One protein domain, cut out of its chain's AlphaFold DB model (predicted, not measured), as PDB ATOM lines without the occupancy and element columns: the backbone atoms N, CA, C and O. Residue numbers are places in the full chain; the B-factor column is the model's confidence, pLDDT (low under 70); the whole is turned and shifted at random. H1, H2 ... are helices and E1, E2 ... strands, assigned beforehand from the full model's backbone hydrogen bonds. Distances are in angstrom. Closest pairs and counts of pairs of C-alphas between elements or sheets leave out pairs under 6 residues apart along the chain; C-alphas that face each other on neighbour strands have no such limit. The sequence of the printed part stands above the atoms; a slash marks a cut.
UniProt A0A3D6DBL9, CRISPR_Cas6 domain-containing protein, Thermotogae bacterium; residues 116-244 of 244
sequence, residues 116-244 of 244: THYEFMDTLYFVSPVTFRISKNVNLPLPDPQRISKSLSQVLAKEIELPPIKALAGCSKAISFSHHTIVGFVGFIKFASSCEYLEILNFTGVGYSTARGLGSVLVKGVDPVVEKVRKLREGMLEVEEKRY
ATOM      1  N   THR A 116     107.762 192.650 200.611       95.25
ATOM      2  CA  THR A 116     108.124 191.576 199.686       95.25
ATOM      3  C   THR A 116     106.881 190.859 199.181       95.25
ATOM      4  O   THR A 116     106.056 190.377 199.953       95.25
ATOM      5  N   HIS A 117     106.767 190.784 197.860       95.94
ATOM      6  CA  HIS A 117     105.658 190.172 197.141       95.94
ATOM      7  C   HIS A 117     106.185 188.988 196.329       95.94
ATOM      8  O   HIS A 117     106.604 189.137 195.175       95.94
ATOM      9  N   TYR A 118     106.236 187.813 196.961       92.69
ATOM     10  CA  TYR A 118     106.870 186.617 196.398       92.69
ATOM     11  C   TYR A 118     106.262 186.182 195.066       92.69
ATOM     12  O   TYR A 118     106.981 185.715 194.188       92.69
ATOM     13  N   GLU A 119     104.964 186.384 194.870       94.44
ATOM     14  CA  GLU A 119     104.239 186.091 193.636       94.44
ATOM     15  C   GLU A 119     104.779 186.850 192.412       94.44
ATOM     16  O   GLU A 119     104.619 186.384 191.284       94.44
ATOM     17  N   PHE A 120     105.470 187.977 192.621       94.25
ATOM     18  CA  PHE A 120     106.055 188.794 191.554       94.25
ATOM     19  C   PHE A 120     107.578 188.674 191.446       94.25
ATOM     20  O   PHE A 120     108.167 189.291 190.558       94.25
ATOM     21  N   MET A 121     108.229 187.872 192.299       96.38
ATOM     22  CA  MET A 121     109.679 187.641 192.264       96.38
ATOM     23  C   MET A 121     110.071 186.645 191.170       96.38
ATOM     24  O   MET A 121     110.651 185.596 191.433       96.38
ATOM     25  N   ASP A 122     109.733 186.960 189.923       96.06
ATOM     26  CA  ASP A 122     110.040 186.152 188.738       96.06
ATOM     27  C   ASP A 122     111.018 186.851 187.781       96.06
ATOM     28  O   ASP A 122     111.435 186.255 186.792       96.06
ATOM     29  N   THR A 123     111.392 188.105 188.046       96.44
ATOM     30  CA  THR A 123     112.142 188.933 187.095       96.44
ATOM     31  C   THR A 123     113.313 189.651 187.766       96.44
ATOM     32  O   THR A 123     113.150 190.314 188.796       96.44
ATOM     33  N   LEU A 124     114.495 189.550 187.152       96.56
ATOM     34  CA  LEU A 124     115.679 190.343 187.490       96.56
ATOM     35  C   LEU A 124     115.912 191.406 186.418       96.56
ATOM     36  O   LEU A 124     116.095 191.068 185.250       96.56
ATOM     37  N   TYR A 125     115.992 192.666 186.830       96.62
ATOM     38  CA  TYR A 125     116.349 193.800 185.979       96.62
ATOM     39  C   TYR A 125     117.796 194.209 186.247       96.62
ATOM     40  O   TYR A 125     118.148 194.659 187.339       96.62
ATOM     41  N   PHE A 126     118.659 194.062 185.248       95.12
ATOM     42  CA  PHE A 126     120.083 194.363 185.335       95.12
ATOM     43  C   PHE A 126     120.325 195.856 185.122       95.12
ATOM     44  O   PHE A 126     120.648 196.300 184.025       95.12
ATOM     45  N   VAL A 127     120.243 196.633 186.200       94.38
ATOM     46  CA  VAL A 127     120.543 198.079 186.216       94.38
ATOM     47  C   VAL A 127     122.041 198.397 186.245       94.38
ATOM     48  O   VAL A 127     122.487 199.467 186.647       94.38
ATOM     49  N   SER A 128     122.867 197.439 185.866       95.12
ATOM     50  CA  SER A 128     124.250 197.657 185.478       95.12
ATOM     51  C   SER A 128     124.725 196.432 184.701       95.12
ATOM     52  O   SER A 128     124.158 195.352 184.887       95.12
ATOM     53  N   PRO A 129     125.769 196.559 183.869       94.50
ATOM     54  CA  PRO A 129     126.265 195.446 183.074       94.50
ATOM     55  C   PRO A 129     126.642 194.252 183.951       94.50
ATOM     56  O   PRO A 129     127.501 194.360 184.831       94.50
ATOM     57  N   VAL A 130     125.998 193.112 183.717       95.00
ATOM     58  CA  VAL A 130     126.339 191.841 184.356       95.00
ATOM     59  C   VAL A 130     127.279 191.054 183.462       95.00
ATOM     60  O   VAL A 130     127.080 190.918 182.258       95.00
ATOM     61  N   THR A 131     128.325 190.515 184.062       93.50
ATOM     62  CA  THR A 131     129.215 189.581 183.388       93.50
ATOM     63  C   THR A 131     129.666 188.529 184.378       93.50
ATOM     64  O   THR A 131     129.791 188.796 185.578       93.50
ATOM     65  N   PHE A 132     129.975 187.343 183.876       90.44
ATOM     66  CA  PHE A 132     130.507 186.268 184.695       90.44
ATOM     67  C   PHE A 132     131.908 185.891 184.260       90.44
ATOM     68  O   PHE A 132     132.185 185.729 183.078       90.44
ATOM     69  N   ARG A 133     132.797 185.692 185.227       83.62
ATOM     70  CA  ARG A 133     134.150 185.234 184.936       83.62
ATOM     71  C   ARG A 133     134.125 183.754 184.550       83.62
ATOM     72  O   ARG A 133     133.686 182.921 185.345       83.62
ATOM     73  N   ILE A 134     134.586 183.423 183.344       84.00
ATOM     74  CA  ILE A 134     134.769 182.034 182.892       84.00
ATOM     75  C   ILE A 134     136.186 181.571 183.234       84.00
ATOM     76  O   ILE A 134     136.370 180.487 183.775       84.00
ATOM     77  N   SER A 135     137.185 182.414 182.962       82.50
ATOM     78  CA  SER A 135     138.598 182.129 183.228       82.50
ATOM     79  C   SER A 135     139.350 183.401 183.640       82.50
ATOM     80  O   SER A 135     138.747 184.461 183.835       82.50
ATOM     81  N   LYS A 136     140.680 183.331 183.804       76.00
ATOM     82  CA  LYS A 136     141.485 184.488 184.238       76.00
ATOM     83  C   LYS A 136     141.277 185.713 183.335       76.00
ATOM     84  O   LYS A 136     141.176 186.810 183.880       76.00
ATOM     85  N   ASN A 137     141.123 185.500 182.026       76.75
ATOM     86  CA  ASN A 137     141.047 186.554 181.008       76.75
ATOM     87  C   ASN A 137     139.741 186.537 180.191       76.75
ATOM     88  O   ASN A 137     139.599 187.338 179.273       76.75
ATOM     89  N   VAL A 138     138.801 185.633 180.495       81.25
ATOM     90  CA  VAL A 138     137.557 185.474 179.723       81.25
ATOM     91  C   VAL A 138     136.344 185.718 180.607       81.25
ATOM     92  O   VAL A 138     136.212 185.147 181.696       81.25
ATOM     93  N   ASN A 139     135.446 186.545 180.091       83.44
ATOM     94  CA  ASN A 139     134.193 186.943 180.704       83.44
ATOM     95  C   ASN A 139     133.030 186.564 179.776       83.44
ATOM     96  O   ASN A 139     133.145 186.717 178.563       83.44
ATOM     97  N   LEU A 140     131.931 186.075 180.350       86.12
ATOM     98  CA  LEU A 140     130.665 185.814 179.673       86.12
ATOM     99  C   LEU A 140     129.754 187.040 179.836       86.12
ATOM    100  O   LEU A 140     129.257 187.258 180.947       86.12
ATOM    101  N   PRO A 141     129.503 187.818 178.771       85.19
ATOM    102  CA  PRO A 141     128.683 189.024 178.826       85.19
ATOM    103  C   PRO A 141     127.184 188.712 178.669       85.19
ATOM    104  O   PRO A 141     126.467 189.471 178.026       85.19
ATOM    105  N   LEU A 142     126.714 187.582 179.206       86.44
ATOM    106  CA  LEU A 142     125.321 187.130 179.135       86.44
ATOM    107  C   LEU A 142     124.867 186.559 180.488       86.44
ATOM    108  O   LEU A 142     125.692 185.980 181.205       86.44
ATOM    109  N   PRO A 143     123.580 186.706 180.849       84.19
ATOM    110  CA  PRO A 143     123.018 186.081 182.035       84.19
ATOM    111  C   PRO A 143     123.004 184.560 181.859       84.19
ATOM    112  O   PRO A 143     122.388 184.037 180.937       84.19
ATOM    113  N   ASP A 144     123.697 183.859 182.753       86.62
ATOM    114  CA  ASP A 144     123.797 182.400 182.760       86.62
ATOM    115  C   ASP A 144     123.092 181.860 184.016       86.62
ATOM    116  O   ASP A 144     123.611 182.061 185.123       86.62
ATOM    117  N   PRO A 145     121.932 181.185 183.880       88.00
ATOM    118  CA  PRO A 145     121.181 180.632 185.005       88.00
ATOM    119  C   PRO A 145     122.025 179.800 185.962       88.00
ATOM    120  O   PRO A 145     121.895 179.959 187.173       88.00
ATOM    121  N   GLN A 146     122.945 178.977 185.451       91.12
ATOM    122  CA  GLN A 146     123.784 178.124 186.294       91.12
ATOM    123  C   GLN A 146     124.712 178.965 187.174       91.12
ATOM    124  O   GLN A 146     124.964 178.648 188.336       91.12
ATOM    125  N   ARG A 147     125.206 180.092 186.654       91.94
ATOM    126  CA  ARG A 147     126.081 181.003 187.405       91.94
ATOM    127  C   ARG A 147     125.316 181.896 188.366       91.94
ATOM    128  O   ARG A 147     125.861 182.240 189.417       91.94
ATOM    129  N   ILE A 148     124.080 182.262 188.034       93.50
ATOM    130  CA  ILE A 148     123.180 182.965 188.957       93.50
ATOM    131  C   ILE A 148     122.833 182.035 190.124       93.50
ATOM    132  O   ILE A 148     123.066 182.408 191.271       93.50
ATOM    133  N   SER A 149     122.401 180.803 189.840       93.75
ATOM    134  CA  SER A 149     122.149 179.746 190.832       93.75
ATOM    135  C   SER A 149     123.377 179.497 191.712       93.75
ATOM    136  O   SER A 149     123.274 179.513 192.938       93.75
ATOM    137  N   LYS A 150     124.573 179.379 191.123       91.56
ATOM    138  CA  LYS A 150     125.822 179.227 191.885       91.56
ATOM    139  C   LYS A 150     126.110 180.432 192.781       91.56
ATOM    140  O   LYS A 150     126.554 180.256 193.913       91.56
ATOM    141  N   SER A 151     125.866 181.650 192.293       89.19
ATOM    142  CA  SER A 151     126.051 182.877 193.082       89.19
ATOM    143  C   SER A 151     125.091 182.919 194.273       89.19
ATOM    144  O   SER A 151     125.526 183.186 195.391       89.19
ATOM    145  N   LEU A 152     123.817 182.588 194.049       93.50
ATOM    146  CA  LEU A 152     122.807 182.445 195.097       93.50
ATOM    147  C   LEU A 152     123.201 181.375 196.110       93.50
ATOM    148  O   LEU A 152     123.178 181.633 197.310       93.50
ATOM    149  N   SER A 153     123.644 180.217 195.628       93.62
ATOM    150  CA  SER A 153     124.028 179.095 196.479       93.62
ATOM    151  C   SER A 153     125.186 179.455 197.410       93.62
ATOM    152  O   SER A 153     125.189 179.109 198.589       93.62
ATOM    153  N   GLN A 154     126.154 180.231 196.910       89.62
ATOM    154  CA  GLN A 154     127.264 180.754 197.713       89.62
ATOM    155  C   GLN A 154     126.836 181.816 198.729       89.62
ATOM    156  O   GLN A 154     127.449 181.921 199.786       89.62
ATOM    157  N   VAL A 155     125.853 182.653 198.392       89.88
ATOM    158  CA  VAL A 155     125.345 183.697 199.296       89.88
ATOM    159  C   VAL A 155     124.492 183.087 200.407       89.88
ATOM    160  O   VAL A 155     124.618 183.500 201.554       89.88
ATOM    161  N   LEU A 156     123.650 182.112 200.069       91.88
ATOM    162  CA  LEU A 156     122.680 181.491 200.975       91.88
ATOM    163  C   LEU A 156     123.212 180.229 201.670       91.88
ATOM    164  O   LEU A 156     122.504 179.658 202.492       91.88
ATOM    165  N   ALA A 157     124.431 179.793 201.336       92.00
ATOM    166  CA  ALA A 157     125.063 178.578 201.852       92.00
ATOM    167  C   ALA A 157     124.190 177.311 201.705       92.00
ATOM    168  O   ALA A 157     124.187 176.443 202.574       92.00
ATOM    169  N   LYS A 158     123.450 177.204 200.596       94.00
ATOM    170  CA  LYS A 158     122.605 176.048 200.252       94.00
ATOM    171  C   LYS A 158     122.503 175.884 198.740       94.00
ATOM    172  O   LYS A 158     122.741 176.844 198.021       94.00
ATOM    173  N   GLU A 159     122.151 174.702 198.256       93.81
ATOM    174  CA  GLU A 159     121.912 174.490 196.825       93.81
ATOM    175  C   GLU A 159     120.623 175.194 196.381       93.81
ATOM    176  O   GLU A 159     119.599 175.126 197.063       93.81
ATOM    177  N   ILE A 160     120.696 175.917 195.262       94.94
ATOM    178  CA  ILE A 160     119.577 176.678 194.702       94.94
ATOM    179  C   ILE A 160     119.373 176.260 193.256       94.94
ATOM    180  O   ILE A 160     120.224 176.525 192.410       94.94
ATOM    181  N   GLU A 161     118.212 175.700 192.951       92.81
ATOM    182  CA  GLU A 161     117.768 175.516 191.576       92.81
ATOM    183  C   GLU A 161     116.897 176.706 191.162       92.81
ATOM    184  O   GLU A 161     115.979 177.106 191.882       92.81
ATOM    185  N   LEU A 162     117.223 177.319 190.024       94.88
ATOM    186  CA  LEU A 162     116.426 178.408 189.468       94.88
ATOM    187  C   LEU A 162     115.386 177.844 188.502       94.88
ATOM    188  O   LEU A 162     115.718 176.936 187.737       94.88
ATOM    189  N   PRO A 163     114.171 178.418 188.451       94.50
ATOM    190  CA  PRO A 163     113.213 178.042 187.425       94.50
ATOM    191  C   PRO A 163     113.774 178.311 186.015       94.50
ATOM    192  O   PRO A 163     114.658 179.160 185.847       94.50
ATOM    193  N   PRO A 164     113.247 177.646 184.973       94.56
ATOM    194  CA  PRO A 164     113.642 177.918 183.594       94.56
ATOM    195  C   PRO A 164     113.440 179.390 183.211       94.56
ATOM    196  O   PRO A 164     112.500 180.039 183.677       94.56
ATOM    197  N   ILE A 165     114.286 179.921 182.324       95.25
ATOM    198  CA  ILE A 165     114.060 181.253 181.744       95.25
ATOM    199  C   ILE A 165     112.836 181.183 180.823       95.25
ATOM    200  O   ILE A 165     112.800 180.396 179.881       95.25
ATOM    201  N   LYS A 166     111.857 182.053 181.075       96.06
ATOM    202  CA  LYS A 166     110.680 182.277 180.229       96.06
ATOM    203  C   LYS A 166     110.919 183.361 179.182       96.06
ATOM    204  O   LYS A 166     110.431 183.237 178.064       96.06
ATOM    205  N   ALA A 167     111.625 184.429 179.544       94.50
ATOM    206  CA  ALA A 167     111.948 185.515 178.624       94.50
ATOM    207  C   ALA A 167     113.271 186.194 178.994       94.50
ATOM    208  O   ALA A 167     113.672 186.230 180.158       94.50
ATOM    209  N   LEU A 168     113.932 186.746 177.984       93.44
ATOM    210  CA  LEU A 168     115.189 187.476 178.086       93.44
ATOM    211  C   LEU A 168     115.148 188.606 177.059       93.44
ATOM    212  O   LEU A 168     114.950 188.336 175.876       93.44
ATOM    213  N   ALA A 169     115.376 189.841 177.494       93.00
ATOM    214  CA  ALA A 169     115.560 190.967 176.585       93.00
ATOM    215  C   ALA A 169     116.632 191.907 177.130       93.00
ATOM    216  O   ALA A 169     116.718 192.134 178.337       93.00
ATOM    217  N   GLY A 170     117.494 192.408 176.254       91.69
ATOM    218  CA  GLY A 170     118.651 193.184 176.670       91.69
ATOM    219  C   GLY A 170     119.663 193.416 175.562       91.69
ATOM    220  O   GLY A 170     119.536 192.915 174.445       91.69
ATOM    221  N   CYS A 171     120.721 194.142 175.900       90.75
ATOM    222  CA  CYS A 171     121.894 194.302 175.054       90.75
ATOM    223  C   CYS A 171     123.185 194.176 175.857       90.75
ATOM    224  O   CYS A 171     123.207 194.148 177.088       90.75
ATOM    225  N   SER A 172     124.295 194.121 175.129       91.56
ATOM    226  CA  SER A 172     125.618 194.266 175.720       91.56
ATOM    227  C   SER A 172     125.959 195.741 175.919       91.56
ATOM    228  O   SER A 172     125.743 196.572 175.038       91.56
ATOM    229  N   LYS A 173     126.566 196.063 177.059       91.94
ATOM    230  CA  LYS A 173     127.080 197.391 177.376       91.94
ATOM    231  C   LYS A 173     128.470 197.302 177.987       91.94
ATOM    232  O   LYS A 173     128.750 196.463 178.841       91.94
ATOM    233  N   ALA A 174     129.339 198.202 177.543       91.25
ATOM    234  CA  ALA A 174     130.709 198.294 178.016       91.25
ATOM    235  C   ALA A 174     130.839 199.262 179.206       91.25
ATOM    236  O   ALA A 174     130.365 200.404 179.153       91.25
ATOM    237  N   ILE A 175     131.556 198.841 180.248       90.62
ATOM    238  CA  ILE A 175     132.106 199.703 181.301       90.62
ATOM    239  C   ILE A 175     133.616 199.759 181.137       90.62
ATOM    240  O   ILE A 175     134.294 198.734 181.095       90.62
ATOM    241  N   SER A 176     134.135 200.976 181.048       90.31
ATOM    242  CA  SER A 176     135.564 201.223 180.933       90.31
ATOM    243  C   SER A 176     136.159 201.434 182.324       90.31
ATOM    244  O   SER A 176     135.627 202.198 183.131       90.31
ATOM    245  N   PHE A 177     137.263 200.747 182.584       89.06
ATOM    246  CA  PHE A 177     138.168 200.947 183.707       89.06
ATOM    247  C   PHE A 177     139.489 201.510 183.166       89.06
ATOM    248  O   PHE A 177     139.749 201.477 181.964       89.06
ATOM    249  N   SER A 178     140.335 202.010 184.056       87.88
ATOM    250  CA  SER A 178     141.633 202.639 183.784       87.88
ATOM    251  C   SER A 178     142.523 201.830 182.835       87.88
ATOM    252  O   SER A 178     143.161 202.402 181.958       87.88
ATOM    253  N   HIS A 179     142.533 200.503 182.979       87.75
ATOM    254  CA  HIS A 179     143.420 199.611 182.222       87.75
ATOM    255  C   HIS A 179     142.699 198.562 181.366       87.75
ATOM    256  O   HIS A 179     143.350 197.761 180.704       87.75
ATOM    257  N   HIS A 180     141.368 198.498 181.411       88.25
ATOM    258  CA  HIS A 180     140.605 197.484 180.681       88.25
ATOM    259  C   HIS A 180     139.147 197.903 180.501       88.25
ATOM    260  O   HIS A 180     138.623 198.723 181.246       88.25
ATOM    261  N   THR A 181     138.461 197.302 179.531       90.94
ATOM    262  CA  THR A 181     137.013 197.459 179.351       90.94
ATOM    263  C   THR A 181     136.332 196.123 179.606       90.94
ATOM    264  O   THR A 181     136.795 195.085 179.139       90.94
ATOM    265  N   ILE A 182     135.232 196.148 180.353       91.12
ATOM    266  CA  ILE A 182     134.385 194.984 180.611       91.12
ATOM    267  C   ILE A 182     133.081 195.165 179.845       91.12
ATOM    268  O   ILE A 182     132.411 196.184 179.991       91.12
ATOM    269  N   VAL A 183     132.712 194.164 179.050       92.31
ATOM    270  CA  VAL A 183     131.401 194.083 178.401       92.31
ATOM    271  C   VAL A 183     130.508 193.189 179.252       92.31
ATOM    272  O   VAL A 183     130.945 192.132 179.701       92.31
ATOM    273  N   GLY A 184     129.276 193.620 179.493       94.06
ATOM    274  CA  GLY A 184     128.275 192.842 180.213       94.06
ATOM    275  C   GLY A 184     126.874 193.076 179.669       94.06
ATOM    276  O   GLY A 184     126.656 193.990 178.880       94.06
ATOM    277  N   PHE A 185     125.925 192.260 180.104       94.12
ATOM    278  CA  PHE A 185     124.524 192.338 179.715       94.12
ATOM    279  C   PHE A 185     123.749 193.358 180.558       94.12
ATOM    280  O   PHE A 185     123.961 193.460 181.765       94.12
ATOM    281  N   VAL A 186     122.838 194.091 179.928       93.38
ATOM    282  CA  VAL A 186     121.896 195.028 180.553       93.38
ATOM    283  C   VAL A 186     120.517 194.770 179.950       93.38
ATOM    284  O   VAL A 186     120.416 194.594 178.737       93.38
ATOM    285  N   GLY A 187     119.473 194.742 180.773       93.69
ATOM    286  CA  GLY A 187     118.117 194.361 180.369       93.69
ATOM    287  C   GLY A 187     117.425 193.588 181.485       93.69
ATOM    288  O   GLY A 187     117.672 193.867 182.660       93.69
ATOM    289  N   PHE A 188     116.624 192.581 181.151       95.00
ATOM    290  CA  PHE A 188     115.972 191.726 182.140       95.00
ATOM    291  C   PHE A 188     116.034 190.240 181.784       95.00
ATOM    292  O   PHE A 188     116.105 189.860 180.615       95.00
ATOM    293  N   ILE A 189     115.959 189.399 182.816       95.38
ATOM    294  CA  ILE A 189     115.594 187.984 182.686       95.38
ATOM    295  C   ILE A 189     114.306 187.736 183.457       95.38
ATOM    296  O   ILE A 189     114.158 188.208 184.583       95.38
ATOM    297  N   LYS A 190     113.399 186.974 182.856       95.75
ATOM    298  CA  LYS A 190     112.158 186.521 183.473       95.75
ATOM    299  C   LYS A 190     112.149 185.004 183.548       95.75
ATOM    300  O   LYS A 190     112.357 184.329 182.540       95.75
ATOM    301  N   PHE A 191     111.878 184.478 184.728       96.69
ATOM    302  CA  PHE A 191     111.765 183.061 185.026       96.69
ATOM    303  C   PHE A 191     110.329 182.557 184.812       96.69
ATOM    304  O   PHE A 191     109.375 183.332 184.741       96.69
ATOM    305  N   ALA A 192     110.176 181.244 184.643       96.50
ATOM    306  CA  ALA A 192     108.887 180.600 184.396       96.50
ATOM    307  C   ALA A 192     107.955 180.621 185.619       96.50
ATOM    308  O   ALA A 192     106.737 180.639 185.449       96.50
ATOM    309  N   SER A 193     108.527 180.660 186.820       96.38
ATOM    310  CA  SER A 193     107.826 180.790 188.097       96.38
ATOM    311  C   SER A 193     108.575 181.752 189.017       96.38
ATOM    312  O   SER A 193     109.753 182.050 188.790       96.38
ATOM    313  N   SER A 194     107.900 182.227 190.061       96.56
ATOM    314  CA  SER A 194     108.538 183.034 191.096       96.56
ATOM    315  C   SER A 194     109.572 182.235 191.896       96.56
ATOM    316  O   SER A 194     109.506 181.007 192.000       96.56
ATOM    317  N   CYS A 195     110.552 182.946 192.451       94.81
ATOM    318  CA  CYS A 195     111.609 182.396 193.285       94.81
ATOM    319  C   CYS A 195     111.991 183.413 194.373       94.81
ATOM    320  O   CYS A 195     112.624 184.431 194.092       94.81
ATOM    321  N   GLU A 196     111.639 183.122 195.629       94.56
ATOM    322  CA  GLU A 196     111.907 184.001 196.782       94.56
ATOM    323  C   GLU A 196     113.401 184.314 196.962       94.56
ATOM    324  O   GLU A 196     113.783 185.410 197.368       94.56
ATOM    325  N   TYR A 197     114.277 183.381 196.578       94.44
ATOM    326  CA  TYR A 197     115.724 183.536 196.719       94.44
ATOM    327  C   TYR A 197     116.289 184.670 195.870       94.44
ATOM    328  O   TYR A 197     117.395 185.134 196.144       94.44
ATOM    329  N   LEU A 198     115.552 185.138 194.860       96.25
ATOM    330  CA  LEU A 198     115.972 186.276 194.052       96.25
ATOM    331  C   LEU A 198     116.081 187.558 194.876       96.25
ATOM    332  O   LEU A 198     116.934 188.379 194.546       96.25
ATOM    333  N   GLU A 199     115.310 187.711 195.962       96.38
ATOM    334  CA  GLU A 199     115.328 188.896 196.832       96.38
ATOM    335  C   GLU A 199     116.758 189.311 197.208       96.38
ATOM    336  O   GLU A 199     117.136 190.479 197.083       96.38
ATOM    337  N   ILE A 200     117.599 188.346 197.595       96.19
ATOM    338  CA  ILE A 200     118.957 188.626 198.077       96.19
ATOM    339  C   ILE A 200     119.854 189.254 196.999       96.19
ATOM    340  O   ILE A 200     120.802 189.982 197.314       96.19
ATOM    341  N   LEU A 201     119.560 189.020 195.716       96.19
ATOM    342  CA  LEU A 201     120.310 189.585 194.591       96.19
ATOM    343  C   LEU A 201     120.063 191.082 194.430       96.19
ATOM    344  O   LEU A 201     120.947 191.781 193.936       96.19
ATOM    345  N   ASN A 202     118.936 191.600 194.932       96.69
ATOM    346  CA  ASN A 202     118.698 193.041 195.017       96.69
ATOM    347  C   ASN A 202     119.817 193.739 195.809       96.69
ATOM    348  O   ASN A 202     120.236 194.853 195.485       96.69
ATOM    349  N   PHE A 203     120.330 193.065 196.838       96.44
ATOM    350  CA  PHE A 203     121.270 193.619 197.810       96.44
ATOM    351  C   PHE A 203     122.716 193.181 197.593       96.44
ATOM    352  O   PHE A 203     123.642 193.874 198.007       96.44
ATOM    353  N   THR A 204     122.925 192.038 196.945       95.06
ATOM    354  CA  THR A 204     124.264 191.479 196.704       95.06
ATOM    355  C   THR A 204     124.750 191.675 195.270       95.06
ATOM    356  O   THR A 204     125.963 191.668 195.029       95.06
ATOM    357  N   GLY A 205     123.827 191.907 194.334       95.12
ATOM    358  CA  GLY A 205     124.094 191.887 192.904       95.12
ATOM    359  C   GLY A 205     124.391 190.481 192.376       95.12
ATOM    360  O   GLY A 205     124.390 189.489 193.102       95.12
ATOM    361  N   VAL A 206     124.667 190.401 191.080       93.88
ATOM    362  CA  VAL A 206     124.921 189.163 190.340       93.88
ATOM    363  C   VAL A 206     126.232 189.272 189.569       93.88
ATOM    364  O   VAL A 206     126.535 190.299 188.971       93.88
ATOM    365  N   GLY A 207     126.997 188.184 189.514       90.81
ATOM    366  CA  GLY A 207     128.177 188.098 188.658       90.81
ATOM    367  C   GLY A 207     129.415 188.769 189.251       90.81
ATOM    368  O   GLY A 207     129.676 188.707 190.453       90.81
ATOM    369  N   TYR A 208     130.258 189.322 188.383       86.81
ATOM    370  CA  TYR A 208     131.595 189.777 188.753       86.81
ATOM    371  C   TYR A 208     131.636 191.249 189.184       86.81
ATOM    372  O   TYR A 208     131.102 192.126 188.516       86.81
ATOM    373  N   SER A 209     132.392 191.518 190.256       89.00
ATOM    374  CA  SER A 209     132.817 192.862 190.675       89.00
ATOM    375  C   SER A 209     131.672 193.841 190.994       89.00
ATOM    376  O   SER A 209     131.731 195.019 190.632       89.00
ATOM    377  N   THR A 210     130.673 193.370 191.748       93.50
ATOM    378  CA  THR A 210     129.452 194.123 192.086       93.50
ATOM    379  C   THR A 210     129.692 195.439 192.823       93.50
ATOM    380  O   THR A 210     129.081 196.464 192.526       93.50
ATOM    381  N   ALA A 211     130.687 195.459 193.705       91.75
ATOM    382  CA  ALA A 211     131.129 196.665 194.398       91.75
ATOM    383  C   ALA A 211     131.691 197.761 193.466       91.75
ATOM    384  O   ALA A 211     131.901 198.875 193.931       91.75
ATOM    385  N   ARG A 212     131.976 197.474 192.183       92.56
ATOM    386  CA  ARG A 212     132.584 198.415 191.215       92.56
ATOM    387  C   ARG A 212     131.635 198.875 190.103       92.56
ATOM    388  O   ARG A 212     132.100 199.265 189.034       92.56
ATOM    389  N   GLY A 213     130.321 198.820 190.318       92.50
ATOM    390  CA  GLY A 213     129.360 199.308 189.323       92.50
ATOM    391  C   GLY A 213     128.931 198.271 188.282       92.50
ATOM    392  O   GLY A 213     128.454 198.662 187.219       92.50
ATOM    393  N   LEU A 214     129.149 196.980 188.541       94.19
ATOM    394  CA  LEU A 214     128.712 195.866 187.691       94.19
ATOM    395  C   LEU A 214     127.664 195.036 188.431       94.19
ATOM    396  O   LEU A 214     127.601 195.075 189.653       94.19
ATOM    397  N   GLY A 215     126.841 194.267 187.723       95.00
ATOM    398  CA  GLY A 215     125.975 193.272 188.358       95.00
ATOM    399  C   GLY A 215     124.931 193.776 189.370       95.00
ATOM    400  O   GLY A 215     124.314 192.963 190.046       95.00
ATOM    401  N   SER A 216     124.716 195.081 189.518       96.31
ATOM    402  CA  SER A 216     123.549 195.659 190.187       96.31
ATOM    403  C   SER A 216     122.274 195.218 189.496       96.31
ATOM    404  O   SER A 216     122.114 195.395 188.287       96.31
ATOM    405  N   VAL A 217     121.369 194.673 190.301       96.12
ATOM    406  CA  VAL A 217     120.093 194.113 189.879       96.12
ATOM    407  C   VAL A 217     118.990 194.680 190.761       96.12
ATOM    408  O   VAL A 217     119.196 194.893 191.957       96.12
ATOM    409  N   LEU A 218     117.828 194.916 190.161       97.25
ATOM    410  CA  LEU A 218     116.567 195.136 190.856       97.25
ATOM    411  C   LEU A 218     115.686 193.904 190.641       97.25
ATOM    412  O   LEU A 218     115.614 193.363 189.539       97.25
ATOM    413  N   VAL A 219     115.039 193.448 191.704       96.94
ATOM    414  CA  VAL A 219     114.155 192.276 191.708       96.94
ATOM    415  C   VAL A 219     112.715 192.769 191.757       96.94
ATOM    416  O   VAL A 219     112.372 193.591 192.614       96.94
ATOM    417  N   LYS A 220     111.868 192.293 190.846       94.12
ATOM    418  CA  LYS A 220     110.434 192.604 190.891       94.12
ATOM    419  C   LYS A 220     109.810 192.031 192.171       94.12
ATOM    420  O   LYS A 220     110.163 190.927 192.564       94.12
ATOM    421  N   GLY A 221     108.933 192.784 192.837       93.69
ATOM    422  CA  GLY A 221     108.317 192.373 194.108       93.69
ATOM    423  C   GLY A 221     109.172 192.616 195.358       93.69
ATOM    424  O   GLY A 221     108.807 192.150 196.431       93.69
ATOM    425  N   VAL A 222     110.306 193.319 195.245       96.81
ATOM    426  CA  VAL A 222     111.059 193.849 196.397       96.81
ATOM    427  C   VAL A 222     110.884 195.360 196.425       96.81
ATOM    428  O   VAL A 222     111.543 196.066 195.652       96.81
ATOM    429  N   ASP A 223     110.027 195.845 197.321       96.12
ATOM    430  CA  ASP A 223     109.582 197.234 197.320       96.12
ATOM    431  C   ASP A 223     110.015 197.966 198.596       96.12
ATOM    432  O   ASP A 223     109.580 197.627 199.698       96.12
ATOM    433  N   PRO A 224     110.886 198.987 198.493       97.06
ATOM    434  CA  PRO A 224     111.285 199.768 199.654       97.06
ATOM    435  C   PRO A 224     110.092 200.555 200.212       97.06
ATOM    436  O   PRO A 224     109.317 201.179 199.476       97.06
ATOM    437  N   VAL A 225     109.980 200.592 201.540       97.06
ATOM    438  CA  VAL A 225     108.915 201.343 202.231       97.06
ATOM    439  C   VAL A 225     109.086 202.856 202.040       97.06
ATOM    440  O   VAL A 225     108.107 203.595 201.984       97.06
ATOM    441  N   VAL A 226     110.322 203.332 201.864       97.56
ATOM    442  CA  VAL A 226     110.608 204.762 201.675       97.56
ATOM    443  C   VAL A 226     110.260 205.197 200.251       97.56
ATOM    444  O   VAL A 226     110.929 204.818 199.290       97.56
ATOM    445  N   GLU A 227     109.259 206.069 200.135       96.62
ATOM    446  CA  GLU A 227     108.668 206.520 198.868       96.62
ATOM    447  C   GLU A 227     109.696 207.031 197.849       96.62
ATOM    448  O   GLU A 227     109.665 206.667 196.678       96.62
ATOM    449  N   LYS A 228     110.656 207.855 198.279       96.94
ATOM    450  CA  LYS A 228     111.665 208.414 197.367       96.94
ATOM    451  C   LYS A 228     112.609 207.343 196.808       96.94
ATOM    452  O   LYS A 228     112.976 207.414 195.638       96.94
ATOM    453  N   VAL A 229     112.970 206.345 197.621       97.31
ATOM    454  CA  VAL A 229     113.761 205.181 197.183       97.31
ATOM    455  C   VAL A 229     112.947 204.363 196.178       97.31
ATOM    456  O   VAL A 229     113.483 203.968 195.145       97.31
ATOM    457  N   ARG A 230     111.645 204.181 196.435       97.31
ATOM    458  CA  ARG A 230     110.725 203.470 195.536       97.31
ATOM    459  C   ARG A 230     110.608 204.147 194.173       97.31
ATOM    460  O   ARG A 230     110.890 203.505 193.171       97.31
ATOM    461  N   LYS A 231     110.343 205.455 194.125       96.88
ATOM    462  CA  LYS A 231     110.228 206.207 192.859       96.88
ATOM    463  C   LYS A 231     111.494 206.149 192.001       96.88
ATOM    464  O   LYS A 231     111.420 206.018 190.784       96.88
ATOM    465  N   LEU A 232     112.675 206.257 192.619       96.81
ATOM    466  CA  LEU A 232     113.945 206.157 191.887       96.81
ATOM    467  C   LEU A 232     114.166 204.747 191.334       96.81
ATOM    468  O   LEU A 232     114.613 204.590 190.200       96.81
ATOM    469  N   ARG A 233     113.825 203.726 192.123       95.81
ATOM    470  CA  ARG A 233     113.853 202.327 191.699       95.81
ATOM    471  C   ARG A 233     112.911 202.085 190.518       95.81
ATOM    472  O   ARG A 233     113.352 201.527 189.519       95.81
ATOM    473  N   GLU A 234     111.661 202.530 190.609       94.56
ATOM    474  CA  GLU A 234     110.654 202.423 189.543       94.56
ATOM    475  C   GLU A 234     111.138 203.081 188.248       94.56
ATOM    476  O   GLU A 234     111.106 202.449 187.196       94.56
ATOM    477  N   GLY A 235     111.716 204.286 188.323       94.44
ATOM    478  CA  GLY A 235     112.299 204.945 187.152       94.44
ATOM    479  C   GLY A 235     113.431 204.141 186.492       94.44
ATOM    480  O   GLY A 235     113.533 204.112 185.266       94.44
ATOM    481  N   MET A 236     114.264 203.443 187.276       94.19
ATOM    482  CA  MET A 236     115.273 202.530 186.718       94.19
ATOM    483  C   MET A 236     114.635 201.290 186.074       94.19
ATOM    484  O   MET A 236     115.082 200.872 185.007       94.19
ATOM    485  N   LEU A 237     113.614 200.702 186.710       92.19
ATOM    486  CA  LEU A 237     112.895 199.529 186.200       92.19
ATOM    487  C   LEU A 237     112.208 199.830 184.868       92.19
ATOM    488  O   LEU A 237     112.408 199.094 183.904       92.19
ATOM    489  N   GLU A 238     111.474 200.941 184.789       90.69
ATOM    490  CA  GLU A 238     110.760 201.348 183.577       90.69
ATOM    491  C   GLU A 238     111.689 201.501 182.373       90.69
ATOM    492  O   GLU A 238     111.323 201.129 181.260       90.69
ATOM    493  N   VAL A 239     112.891 202.052 182.567       87.69
ATOM    494  CA  VAL A 239     113.860 202.201 181.472       87.69
ATOM    495  C   VAL A 239     114.371 200.853 180.989       87.69
ATOM    496  O   VAL A 239     114.547 200.675 179.785       87.69
ATOM    497  N   GLU A 240     114.638 199.916 181.896       85.12
ATOM    498  CA  GLU A 240     115.130 198.595 181.503       85.12
ATOM    499  C   GLU A 240     114.016 197.703 180.925       85.12
ATOM    500  O   GLU A 240     114.311 196.851 180.091       85.12
ATOM    501  N   GLU A 241     112.749 197.940 181.280       83.69
ATOM    502  CA  GLU A 241     111.583 197.291 180.661       83.69
ATOM    503  C   GLU A 241     111.271 197.859 179.269       83.69
ATOM    504  O   GLU A 241     111.087 197.092 178.336       83.69
ATOM    505  N   LYS A 242     111.277 199.189 179.093       83.19
ATOM    506  CA  LYS A 242     110.944 199.863 177.817       83.19
ATOM    507  C   LYS A 242     112.031 199.767 176.744       83.19
ATOM    508  O   LYS A 242     111.810 200.208 175.617       83.19
ATOM    509  N   ARG A 243     113.235 199.295 177.079       70.31
ATOM    510  CA  ARG A 243     114.338 199.224 176.106       70.31
ATOM    511  C   ARG A 243     114.115 198.186 175.001       70.31
ATOM    512  O   ARG A 243     114.836 198.273 174.004       70.31
ATOM    513  N   TYR A 244     113.179 197.248 175.172       58.34
ATOM    514  CA  TYR A 244     112.921 196.112 174.278       58.34
ATOM    515  C   TYR A 244     111.440 195.736 174.274       58.34
ATOM    516  O   TYR A 244     111.033 195.072 173.298       58.34
TER     517      TYR A 244
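AT A GLANCE: This is residues 116 to 244 of the 244 residues of the protein "CRISPR_Cas6 domain-containing protein" of Thermotogae bacterium (UniProt A0A3D6DBL9). A three-stranded, twisted antiparallel sheet has the long helix H3 running across one face, while H1 and H2, both away from H3, meet at nearly a right angle, H2 grazing the sheet. The hairpin E2 and E3 makes the longer part of the sheet and reaches far out toward its turn near His 179; E1 lies beside E3. The printed part has 129 residues, with three named helices and four named strands in the order E1 H1 E2 E3 H2 E4 H3; the sheet's order is E1 - E3 - E2. The class is mixed, helices and strands. The whole is compact, with a radius of gyration of the C-alphas of 14.2 A, and its C-alphas span 40 by 33 by 25 A.

HOW THE PARTS SIT: Start at E3, residues 181 to 191, the inner strand. Edge strand E2, residues 165 to 176, is its antiparallel neighbour and forms a hairpin with it; look for N 182 and O 175, 2.8 A apart, within hydrogen-bond range. On the other side of E3 is edge strand E1, residues 123 to 130, also antiparallel, with N 126 and O 187 within hydrogen-bond range at 2.8 A. E1 bends by 90 degrees at residue 127, E2 by 56 degrees at 169 and E3 by 53 degrees at 187. H3, residues 227 to 242, is on the sheet at a height over the sheet of 10.5 A, making two layers, a helix on one face of a sheet. It lies over E1 and only just over E3, where 3 of its C-alphas fall, and runs across the strands, at 87 degrees to E1 on the local plane; its closest C-alpha to E3 is that of Glu 240, 5.3 A from that of Gly 187. H2, residues 196 to 204, only grazes the sheet with residues 198 to 202. H1, residues 145 to 156, is not on the sheet; with residue 152 alone it touches H2, about perpendicular at 79 degrees, the closest C-alphas being those of Leu 152 and Tyr 197, 7.3 A apart. E1, H1 and E2 form a split strand-helix-strand unit, two strands running the same way with E3 between them, and its crossover is right-handed. E4, residues 222 to 224, pairs with no named strand. Every O i to N i+4 pair is within hydrogen-bond range in H1 and H3; in H2 it is 1 of 5, beside 4 of 6 O i to N i+3 pairs.

IN THESE COORDINATES: Find C-alpha 123 at (112.142, 188.933, 187.095), where E1 begins; it is 14.7 A long. E2 measures 29.4 A, and E3 runs 29.6 A from C-alpha 181 at (137.013, 197.459, 179.351). H1 is 16.1 A long, H2 14.4 A and E4 6.8 A. H3, 22.2 A long, ends at C-alpha 242 at (110.944, 199.863, 177.817).

THE WHOLE: The C-alphas of Glu 119 and His 179, the two farthest apart, are 43.0 A apart. The printed part has no cut; the links E1 to H1 and H2 to E4 are long. The mean pLDDT of the printed part is 92.1, and residue 244, the chain's last, is under 70.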